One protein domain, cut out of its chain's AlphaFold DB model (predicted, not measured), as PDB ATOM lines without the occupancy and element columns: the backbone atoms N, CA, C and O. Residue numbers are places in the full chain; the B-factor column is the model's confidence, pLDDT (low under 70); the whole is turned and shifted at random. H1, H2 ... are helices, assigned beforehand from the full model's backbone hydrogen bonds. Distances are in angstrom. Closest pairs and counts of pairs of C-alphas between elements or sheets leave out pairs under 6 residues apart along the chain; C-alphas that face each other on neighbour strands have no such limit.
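This is residues 2 to 81 of the 170 residues of the protein "Tripartite tricarboxylate transporter TctB family protein" of Pelagimonas varians (UniProt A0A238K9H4). Two long helices, H3 and H1, lie side by side and run opposite ways, joined at one end by a long loop whose residues 36 to 41 stick out. The short H2 follows H1 at that end. The 80 printed residues hold three named helices in the order H1, H2, H3 and no named strand: all helix. The whole is an extended rod spanning 62 by 22 by 18 A, with a radius of gyration of the C-alphas of 18.3 A.

H3, residues 49 to 71, touches H1, residues 8 to 25, at a shallow tilt of 30 degrees; their closest C-alphas, of Leu 55 and Ala 20, are 5.3 A apart. H2, residues 27 to 30, is close to H3 but not clearly touching, with the closest C-alphas, of Val 27 and Leu 52, 7.2 A apart. In H1 and H3 every O i to N i+4 pair is within hydrogen-bond range; H2 is too short for such a pair.

H3 measures 32.7 A and ends at C-alpha 71 (-56.163, 14.710, 27.049). H1 measures 25.7 A from C-alpha 8 (-56.988, 30.475, 35.474).

The printed part has no cut. The link H2 to H3 is long, 18 residues. Confidence is under 70 at residues 2 to 4, 33 to 45, 47 and 74 to 81.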
ATOM      1  N   LYS A   2     -49.805  28.288  18.026       46.47
ATOM      2  CA  LYS A   2     -51.002  28.703  18.770       46.47
ATOM      3  C   LYS A   2     -50.565  28.926  20.219       46.47
ATOM      4  O   LYS A   2     -50.200  27.968  20.887       46.47
ATOM      5  N   SER A   3     -50.523  30.180  20.668       44.75
ATOM      6  CA  SER A   3     -50.247  30.531  22.067       44.75
ATOM      7  C   SER A   3     -51.219  29.756  22.962       44.75
ATOM      8  O   SER A   3     -52.397  30.113  23.029       44.75
ATOM      9  N   MET A   4     -50.749  28.695  23.627       54.66
ATOM     10  CA  MET A   4     -51.493  28.013  24.686       54.66
ATOM     11  C   MET A   4     -51.670  29.008  25.831       54.66
ATOM     12  O   MET A   4     -50.801  29.164  26.683       54.66
ATOM     13  N   LYS A   5     -52.783  29.740  25.819       70.25
ATOM     14  CA  LYS A   5     -53.179  30.556  26.962       70.25
ATOM     15  C   LYS A   5     -53.651  29.589  28.042       70.25
ATOM     16  O   LYS A   5     -54.697  28.966  27.884       70.25
ATOM     17  N   LEU A   6     -52.841  29.431  29.086       71.69
ATOM     18  CA  LEU A   6     -53.216  28.675  30.276       71.69
ATOM     19  C   LEU A   6     -54.477  29.298  30.891       71.69
ATOM     20  O   LEU A   6     -54.568  30.525  31.006       71.69
ATOM     21  N   THR A   7     -55.449  28.468  31.265       78.12
ATOM     22  CA  THR A   7     -56.648  28.934  31.976       78.12
ATOM     23  C   THR A   7     -56.302  29.325  33.412       78.12
ATOM     24  O   THR A   7     -55.263  28.936  33.950       78.12
ATOM     25  N   SER A   8     -57.171  30.099  34.067       75.62
ATOM     26  CA  SER A   8     -56.988  30.475  35.474       75.62
ATOM     27  C   SER A   8     -56.907  29.261  36.403       75.62
ATOM     28  O   SER A   8     -56.125  29.290  37.348       75.62
ATOM     29  N   GLU A   9     -57.639  28.170  36.126       77.50
ATOM     30  CA  GLU A   9     -57.501  26.945  36.928       77.50
ATOM     31  C   GLU A   9     -56.116  26.317  36.754       77.50
ATOM     32  O   GLU A   9     -55.498  25.916  37.735       77.50
ATOM     33  N   GLN A  10     -55.599  26.273  35.521       82.81
ATOM     34  CA  GLN A  10     -54.263  25.740  35.251       82.81
ATOM     35  C   GLN A  10     -53.176  26.559  35.949       82.81
ATOM     36  O   GLN A  10     -52.225  25.973  36.455       82.81
ATOM     37  N   TRP A  11     -53.330  27.883  36.036       83.12
ATOM     38  CA  TRP A  11     -52.425  28.736  36.812       83.12
ATOM     39  C   TRP A  11     -52.470  28.438  38.311       83.12
ATOM     40  O   TRP A  11     -51.416  28.355  38.936       83.12
ATOM     41  N   ILE A  12     -53.658  28.232  38.885       83.62
ATOM     42  CA  ILE A  12     -53.804  27.873  40.303       83.62
ATOM     43  C   ILE A  12     -53.167  26.508  40.577       83.62
ATOM     44  O   ILE A  12     -52.387  26.377  41.516       83.62
ATOM     45  N   VAL A  13     -53.449  25.499  39.749       86.50
ATOM     46  CA  VAL A  13     -52.866  24.157  39.911       86.50
ATOM     47  C   VAL A  13     -51.351  24.187  39.704       86.50
ATOM     48  O   VAL A  13     -50.627  23.524  40.441       86.50
ATOM     49  N   LEU A  14     -50.851  24.991  38.761       88.69
ATOM     50  CA  LEU A  14     -49.414  25.184  38.565       88.69
ATOM     51  C   LEU A  14     -48.762  25.829  39.792       88.69
ATOM     52  O   LEU A  14     -47.705  25.378  40.223       88.69
ATOM     53  N   ALA A  15     -49.398  26.850  40.369       88.56
ATOM     54  CA  ALA A  15     -48.922  27.496  41.585       88.56
ATOM     55  C   ALA A  15     -48.910  26.516  42.767       88.56
ATOM     56  O   ALA A  15     -47.911  26.435  43.474       88.56
ATOM     57  N   LEU A  16     -49.968  25.717  42.946       88.00
ATOM     58  CA  LEU A  16     -50.022  24.675  43.976       88.00
ATOM     59  C   LEU A  16     -48.935  23.617  43.777       88.00
ATOM     60  O   LEU A  16     -48.271  23.248  44.742       88.00
ATOM     61  N   PHE A  17     -48.710  23.170  42.540       90.50
ATOM     62  CA  PHE A  17     -47.638  22.235  42.211       90.50
ATOM     63  C   PHE A  17     -46.258  22.817  42.532       90.50
ATOM     64  O   PHE A  17     -45.450  22.155  43.180       90.50
ATOM     65  N   ALA A  18     -46.000  24.063  42.130       90.94
ATOM     66  CA  ALA A  18     -44.744  24.751  42.411       90.94
ATOM     67  C   ALA A  18     -44.526  24.933  43.919       90.94
ATOM     68  O   ALA A  18     -43.450  24.613  44.421       90.94
ATOM     69  N   CYS A  19     -45.550  25.372  44.655       89.75
ATOM     70  CA  CYS A  19     -45.501  25.484  46.110       89.75
ATOM     71  C   CYS A  19     -45.247  24.126  46.769       89.75
ATOM     72  O   CYS A  19     -44.411  24.043  47.664       89.75
ATOM     73  N   ALA A  20     -45.916  23.060  46.321       88.88
ATOM     74  CA  ALA A  20     -45.724  21.716  46.854       88.88
ATOM     75  C   ALA A  20     -44.292  21.210  46.618       88.88
ATOM     76  O   ALA A  20     -43.650  20.728  47.550       88.88
ATOM     77  N   ALA A  21     -43.769  21.377  45.400       88.50
ATOM     78  CA  ALA A  21     -42.408  20.994  45.042       88.50
ATOM     79  C   ALA A  21     -41.361  21.788  45.836       88.50
ATOM     80  O   ALA A  21     -40.461  21.195  46.425       88.50
ATOM     81  N   LEU A  22     -41.507  23.114  45.923       89.88
ATOM     82  CA  LEU A  22     -40.625  23.963  46.727       89.88
ATOM     83  C   LEU A  22     -40.678  23.572  48.207       89.88
ATOM     84  O   LEU A  22     -39.639  23.387  48.831       89.88
ATOM     85  N   SER A  23     -41.874  23.363  48.758       87.19
ATOM     86  CA  SER A  23     -42.043  22.953  50.157       87.19
ATOM     87  C   SER A  23     -41.411  21.588  50.432       87.19
ATOM     88  O   SER A  23     -40.870  21.377  51.512       87.19
ATOM     89  N   ALA A  24     -41.435  20.670  49.459       86.38
ATOM     90  CA  ALA A  24     -40.794  19.364  49.586       86.38
ATOM     91  C   ALA A  24     -39.263  19.486  49.595       86.38
ATOM     92  O   ALA A  24     -38.603  18.819  50.390       86.38
ATOM     93  N   ILE A  25     -38.700  20.374  48.768       87.00
ATOM     94  CA  ILE A  25     -37.257  20.666  48.745       87.00
ATOM     95  C   ILE A  25     -36.810  21.293  50.074       87.00
ATOM     96  O   ILE A  25     -35.784  20.904  50.630       87.00
ATOM     97  N   PHE A  26     -37.595  22.227  50.615       87.62
ATOM     98  CA  PHE A  26     -37.281  22.957  51.847       87.62
ATOM     99  C   PHE A  26     -37.887  22.337  53.113       87.62
ATOM    100  O   PHE A  26     -37.918  22.981  54.163       87.62
ATOM    101  N   VAL A  27     -38.343  21.081  53.060       83.38
ATOM    102  CA  VAL A  27     -39.065  20.440  54.173       83.38
ATOM    103  C   VAL A  27     -38.253  20.438  55.471       83.38
ATOM    104  O   VAL A  27     -38.798  20.677  56.543       83.38
ATOM    105  N   ASN A  28     -36.933  20.265  55.378       79.50
ATOM    106  CA  ASN A  28     -36.044  20.243  56.543       79.50
ATOM    107  C   ASN A  28     -35.886  21.618  57.215       79.50
ATOM    108  O   ASN A  28     -35.484  21.682  58.370       79.50
ATOM    109  N   SER A  29     -36.188  22.708  56.507       81.00
ATOM    110  CA  SER A  29     -36.183  24.071  57.054       81.00
ATOM    111  C   SER A  29     -37.564  24.509  57.547       81.00
ATOM    112  O   SER A  29     -37.658  25.415  58.368       81.00
ATOM    113  N   LEU A  30     -38.631  23.882  57.041       77.69
ATOM    114  CA  LEU A  30     -40.025  24.190  57.377       77.69
ATOM    115  C   LEU A  30     -40.541  23.380  58.574       77.69
ATOM    116  O   LEU A  30     -41.491  23.794  59.238       77.69
ATOM    117  N   VAL A  31     -39.943  22.218  58.840       75.38
ATOM    118  CA  VAL A  31     -40.357  21.307  59.909       75.38
ATOM    119  C   VAL A  31     -39.454  21.492  61.121       75.38
ATOM    120  O   VAL A  31     -38.231  21.399  61.022       75.38
ATOM    121  N   ALA A  32     -40.068  21.736  62.279       70.94
ATOM    122  CA  ALA A  32     -39.344  21.853  63.536       70.94
ATOM    123  C   ALA A  32     -38.583  20.549  63.863       70.94
ATOM    124  O   ALA A  32     -39.094  19.455  63.596       70.94
ATOM    125  N   PRO A  33     -37.380  20.643  64.459       65.94
ATOM    126  CA  PRO A  33     -36.613  19.469  64.851       65.94
ATOM    127  C   PRO A  33     -37.397  18.590  65.845       65.94
ATOM    128  O   PRO A  33     -38.244  19.097  66.588       65.94
ATOM    129  N   PRO A  34     -37.131  17.269  65.867       61.28
ATOM    130  CA  PRO A  34     -37.874  16.326  66.694       61.28
ATOM    131  C   PRO A  34     -37.813  16.715  68.171       61.28
ATOM    132  O   PRO A  34     -36.741  16.988  68.715       61.28
ATOM    133  N   LYS A  35     -38.971  16.688  68.837       60.91
ATOM    134  CA  LYS A  35     -39.037  16.827  70.293       60.91
ATOM    135  C   LYS A  35     -38.408  15.580  70.915       60.91
ATOM    136  O   LYS A  35     -38.948  14.481  70.800       60.91
ATOM    137  N   VAL A  36     -37.251  15.757  71.543       56.44
ATOM    138  CA  VAL A  36     -36.560  14.709  72.298       56.44
ATOM    139  C   VAL A  36     -36.988  14.784  73.764       56.44
ATOM    140  O   VAL A  36     -36.852  15.828  74.398       56.44
ATOM    141  N   LEU A  37     -37.505  13.684  74.311       47.66
ATOM    142  CA  LEU A  37     -37.706  13.518  75.754       47.66
ATOM    143  C   LEU A  37     -36.650  12.530  76.250       47.66
ATOM    144  O   LEU A  37     -36.551  11.412  75.750       47.66
ATOM    145  N   PHE A  38     -35.823  12.961  77.207       55.59
ATOM    146  CA  PHE A  38     -34.763  12.139  77.811       55.59
ATOM    147  C   PHE A  38     -33.786  11.507  76.798       55.59
ATOM    148  O   PHE A  38     -33.389  10.351  76.934       55.59
ATOM    149  N   GLY A  39     -33.415  12.248  75.748       56.53
ATOM    150  CA  GLY A  39     -32.455  11.780  74.739       56.53
ATOM    151  C   GLY A  39     -32.979  10.673  73.816       56.53
ATOM    152  O   GLY A  39     -32.216  10.146  73.010       56.53
ATOM    153  N   ARG A  40     -34.272  10.328  73.897       50.44
ATOM    154  CA  ARG A  40     -34.947   9.409  72.976       50.44
ATOM    155  C   ARG A  40     -35.915  10.176  72.077       50.44
ATOM    156  O   ARG A  40     -36.637  11.066  72.530       50.44
ATOM    157  N   SER A  41     -35.908   9.830  70.790       56.44
ATOM    158  CA  SER A  41     -36.916  10.302  69.838       56.44
ATOM    159  C   SER A  41     -38.282   9.749  70.237       56.44
ATOM    160  O   SER A  41     -38.410   8.548  70.472       56.44
ATOM    161  N   LEU A  42     -39.295  10.615  70.301       56.16
ATOM    162  CA  LEU A  42     -40.687  10.219  70.546       56.16
ATOM    163  C   LEU A  42     -41.380   9.677  69.290       56.16
ATOM    164  O   LEU A  42     -42.478   9.140  69.382       56.16
ATOM    165  N   THR A  43     -40.748   9.800  68.119       58.03
ATOM    166  CA  THR A  43     -41.271   9.293  66.848       58.03
ATOM    167  C   THR A  43     -40.354   8.210  66.290       58.03
ATOM    168  O   THR A  43     -39.127   8.352  66.300       58.03
ATOM    169  N   ALA A  44     -40.949   7.129  65.776       56.78
ATOM    170  CA  ALA A  44     -40.220   6.049  65.101       56.78
ATOM    171  C   ALA A  44     -39.787   6.432  63.672       56.78
ATOM    172  O   ALA A  44     -38.929   5.781  63.083       56.78
ATOM    173  N   ILE A  45     -40.378   7.498  63.123       63.88
ATOM    174  CA  ILE A  45     -40.154   8.001  61.767       63.88
ATOM    175  C   ILE A  45     -39.572   9.423  61.825       63.88
ATOM    176  O   ILE A  45     -39.883  10.199  62.737       63.88
ATOM    177  N   THR A  46     -38.730   9.773  60.845       71.00
ATOM    178  CA  THR A  46     -38.199  11.131  60.656       71.00
ATOM    179  C   THR A  46     -39.350  12.144  60.523       71.00
ATOM    180  O   THR A  46     -40.207  11.954  59.657       71.00
ATOM    181  N   PRO A  47     -39.375  13.246  61.300       69.81
ATOM    182  CA  PRO A  47     -40.482  14.217  61.310       69.81
ATOM    183  C   PRO A  47     -40.840  14.812  59.940       69.81
ATOM    184  O   PRO A  47     -41.977  15.218  59.714       69.81
ATOM    185  N   SER A  48     -39.884  14.848  59.010       76.00
ATOM    186  CA  SER A  48     -40.072  15.356  57.650       76.00
ATOM    187  C   SER A  48     -40.772  14.377  56.701       76.00
ATOM    188  O   SER A  48     -41.271  14.810  55.663       76.00
ATOM    189  N   LEU A  49     -40.869  13.084  57.034       77.75
ATOM    190  CA  LEU A  49     -41.462  12.083  56.140       77.75
ATOM    191  C   LEU A  49     -42.966  12.278  55.960       77.75
ATOM    192  O   LEU A  49     -43.460  12.149  54.844       77.75
ATOM    193  N   PHE A  50     -43.692  12.647  57.016       76.69
ATOM    194  CA  PHE A  50     -45.132  12.882  56.912       76.69
ATOM    195  C   PHE A  50     -45.471  14.075  55.992       76.69
ATOM    196  O   PHE A  50     -46.226  13.881  55.034       76.69
ATOM    197  N   PRO A  51     -44.866  15.269  56.166       81.75
ATOM    198  CA  PRO A  51     -45.003  16.360  55.202       81.75
ATOM    199  C   PRO A  51     -44.591  15.961  53.782       81.75
ATOM    200  O   PRO A  51     -45.275  16.316  52.828       81.75
ATOM    201  N   LEU A  52     -43.519  15.181  53.624       85.44
ATOM    202  CA  LEU A  52     -43.036  14.754  52.310       85.44
ATOM    203  C   LEU A  52     -44.031  13.825  51.599       85.44
ATOM    204  O   LEU A  52     -44.264  13.988  50.401       85.44
ATOM    205  N   ILE A  53     -44.681  12.903  52.316       84.44
ATOM    206  CA  ILE A  53     -45.747  12.052  51.762       84.44
ATOM    207  C   ILE A  53     -46.917  12.914  51.273       84.44
ATOM    208  O   ILE A  53     -47.398  12.727  50.158       84.44
ATOM    209  N   ILE A  54     -47.347  13.902  52.063       84.81
ATOM    210  CA  ILE A  54     -48.461  14.781  51.682       84.81
ATOM    211  C   ILE A  54     -48.091  15.641  50.470       84.81
ATOM    212  O   ILE A  54     -48.857  15.724  49.510       84.81
ATOM    213  N   LEU A  55     -46.914  16.267  50.494       87.50
ATOM    214  CA  LEU A  55     -46.442  17.138  49.419       87.50
ATOM    215  C   LEU A  55     -46.220  16.361  48.119       87.50
ATOM    216  O   LEU A  55     -46.572  16.853  47.048       87.50
ATOM    217  N   SER A  56     -45.699  15.134  48.200       87.69
ATOM    218  CA  SER A  56     -45.544  14.265  47.030       87.69
ATOM    219  C   SER A  56     -46.893  13.810  46.477       87.69
ATOM    220  O   SER A  56     -47.111  13.921  45.273       87.69
ATOM    221  N   ALA A  57     -47.840  13.399  47.325       88.81
ATOM    222  CA  ALA A  57     -49.194  13.065  46.889       88.81
ATOM    223  C   ALA A  57     -49.887  14.259  46.207       88.81
ATOM    224  O   ALA A  57     -50.473  14.104  45.135       88.81
ATOM    225  N   LEU A  58     -49.763  15.465  46.773       90.12
ATOM    226  CA  LEU A  58     -50.292  16.693  46.177       90.12
ATOM    227  C   LEU A  58     -49.642  16.992  44.819       90.12
ATOM    228  O   LEU A  58     -50.347  17.310  43.858       90.12
ATOM    229  N   ALA A  59     -48.319  16.854  44.713       89.44
ATOM    230  CA  ALA A  59     -47.599  17.042  43.460       89.44
ATOM    231  C   ALA A  59     -48.047  16.032  42.389       89.44
ATOM    232  O   ALA A  59     -48.291  16.420  41.244       89.44
ATOM    233  N   ILE A  60     -48.233  14.760  42.761       92.62
ATOM    234  CA  ILE A  60     -48.743  13.707  41.872       92.62
ATOM    235  C   ILE A  60     -50.159  14.039  41.396       92.62
ATOM    236  O   ILE A  60     -50.424  13.952  40.199       92.62
ATOM    237  N   LEU A  61     -51.058  14.463  42.289       90.88
ATOM    238  CA  LEU A  61     -52.427  14.851  41.928       90.88
ATOM    239  C   LEU A  61     -52.449  16.039  40.957       90.88
ATOM    240  O   LEU A  61     -53.182  16.013  39.969       90.88
ATOM    241  N   CYS A  62     -51.612  17.051  41.189       90.06
ATOM    242  CA  CYS A  62     -51.480  18.185  40.274       90.06
ATOM    243  C   CYS A  62     -50.922  17.745  38.908       90.06
ATOM    244  O   CYS A  62     -51.433  18.159  37.867       90.06
ATOM    245  N   GLY A  63     -49.914  16.868  38.887       88.50
ATOM    246  CA  GLY A  63     -49.375  16.292  37.652       88.50
ATOM    247  C   GLY A  63     -50.419  15.477  36.882       88.50
ATOM    248  O   GLY A  63     -50.597  15.667  35.678       88.50
ATOM    249  N   ALA A  64     -51.175  14.630  37.581       90.75
ATOM    250  CA  ALA A  64     -52.275  13.854  37.015       90.75
ATOM    251  C   ALA A  64     -53.364  14.759  36.421       90.75
ATOM    252  O   ALA A  64     -53.856  14.485  35.325       90.75
ATOM    253  N   PHE A  65     -53.686  15.874  37.086       88.38
ATOM    254  CA  PHE A  65     -54.600  16.884  36.556       88.38
ATOM    255  C   PHE A  65     -54.102  17.465  35.227       88.38
ATOM    256  O   PHE A  65     -54.877  17.539  34.273       88.38
ATOM    257  N   PHE A  66     -52.818  17.826  35.110       86.56
ATOM    258  CA  PHE A  66     -52.263  18.324  33.846       86.56
ATOM    259  C   PHE A  66     -52.324  17.281  32.727       86.56
ATOM    260  O   PHE A  66     -52.723  17.613  31.609       86.56
ATOM    261  N   VAL A  67     -51.997  16.019  33.026       88.38
ATOM    262  CA  VAL A  67     -52.105  14.912  32.061       88.38
ATOM    263  C   VAL A  67     -53.550  14.736  31.596       88.38
ATOM    264  O   VAL A  67     -53.811  14.641  30.395       88.38
ATOM    265  N   TRP A  68     -54.506  14.735  32.526       88.38
ATOM    266  CA  TRP A  68     -55.929  14.624  32.213       88.38
ATOM    267  C   TRP A  68     -56.428  15.819  31.389       88.38
ATOM    268  O   TRP A  68     -57.118  15.638  30.385       88.38
ATOM    269  N   ARG A  69     -56.013  17.040  31.739       82.62
ATOM    270  CA  ARG A  69     -56.397  18.279  31.047       82.62
ATOM    271  C   ARG A  69     -55.797  18.401  29.648       82.62
ATOM    272  O   ARG A  69     -56.412  19.024  28.781       82.62
ATOM    273  N   HIS A  70     -54.613  17.836  29.422       82.38
ATOM    274  CA  HIS A  70     -54.014  17.744  28.092       82.38
ATOM    275  C   HIS A  70     -54.796  16.770  27.198       82.38
ATOM    276  O   HIS A  70     -54.951  17.022  26.007       82.38
ATOM    277  N   LYS A  71     -55.324  15.679  27.771       85.44
ATOM    278  CA  LYS A  71     -56.163  14.710  27.049       85.44
ATOM    279  C   LYS A  71     -57.579  15.230  26.765       85.44
ATOM    280  O   LYS A  71     -58.129  14.879  25.728       85.44
ATOM    281  N   ASN A  72     -58.128  16.095  27.624       81.81
ATOM    282  CA  ASN A  72     -59.495  16.622  27.509       81.81
ATOM    283  C   ASN A  72     -59.518  18.160  27.368       81.81
ATOM    284  O   ASN A  72     -59.808  18.882  28.326       81.81
ATOM    285  N   PRO A  73     -59.172  18.714  26.188       70.50
ATOM    286  CA  PRO A  73     -59.016  20.153  26.029       70.50
ATOM    287  C   PRO A  73     -60.316  20.970  25.980       70.50
ATOM    288  O   PRO A  73     -60.238  22.189  26.156       70.50
ATOM    289  N   GLY A  74     -61.464  20.327  25.740       64.62
ATOM    290  CA  GLY A  74     -62.754  20.977  25.468       64.62
ATOM    291  C   GLY A  74     -63.705  21.130  26.660       64.62
ATOM    292  O   GLY A  74     -64.665  21.885  26.553       64.62
ATOM    293  N   ASP A  75     -63.437  20.478  27.794       62.12
ATOM    294  CA  ASP A  75     -64.444  20.314  28.861       62.12
ATOM    295  C   ASP A  75     -64.593  21.521  29.802       62.12
ATOM    296  O   ASP A  75     -65.490  21.554  30.640       62.12
ATOM    297  N   PHE A  76     -63.744  22.544  29.665       58.91
ATOM    298  CA  PHE A  76     -63.803  23.751  30.489       58.91
ATOM    299  C   PHE A  76     -64.134  24.978  29.640       58.91
ATOM    300  O   PHE A  76     -63.261  25.613  29.042       58.91
ATOM    301  N   VAL A  77     -65.419  25.334  29.611       54.66
ATOM    302  CA  VAL A  77     -65.868  26.665  29.195       54.66
ATOM    303  C   VAL A  77     -65.416  27.627  30.285       54.66
ATOM    304  O   VAL A  77     -65.842  27.500  31.431       54.66
ATOM    305  N   GLY A  78     -64.510  28.543  29.935       51.69
ATOM    306  CA  GLY A  78     -63.921  29.536  30.831       51.69
ATOM    307  C   GLY A  78     -64.966  30.479  31.418       51.69
ATOM    308  O   GLY A  78     -65.084  31.633  31.007       51.69
ATOM    309  N   ASN A  79     -65.721  29.997  32.397       55.06
ATOM    310  CA  ASN A  79     -66.491  30.853  33.265       55.06
ATOM    311  C   ASN A  79     -65.487  31.596  34.136       55.06
ATOM    312  O   ASN A  79     -64.721  31.001  34.893       55.06
ATOM    313  N   ARG A  80     -65.484  32.924  34.003       58.25
ATOM    314  CA  ARG A  80     -64.818  33.813  34.954       58.25
ATOM    315  C   ARG A  80     -65.194  33.348  36.362       58.25
ATOM    316  O   ARG A  80     -66.368  33.053  36.588       58.25
ATOM    317  N   LEU A  81     -64.213  33.269  37.265       62.47
ATOM    318  CA  LEU A  81     -64.430  32.957  38.681       62.47
ATOM    319  C   LEU A  81     -65.654  33.733  39.171       62.47
ATOM    320  O   LEU A  81     -65.607  34.958  39.288       62.47
TER     321      LEU A  81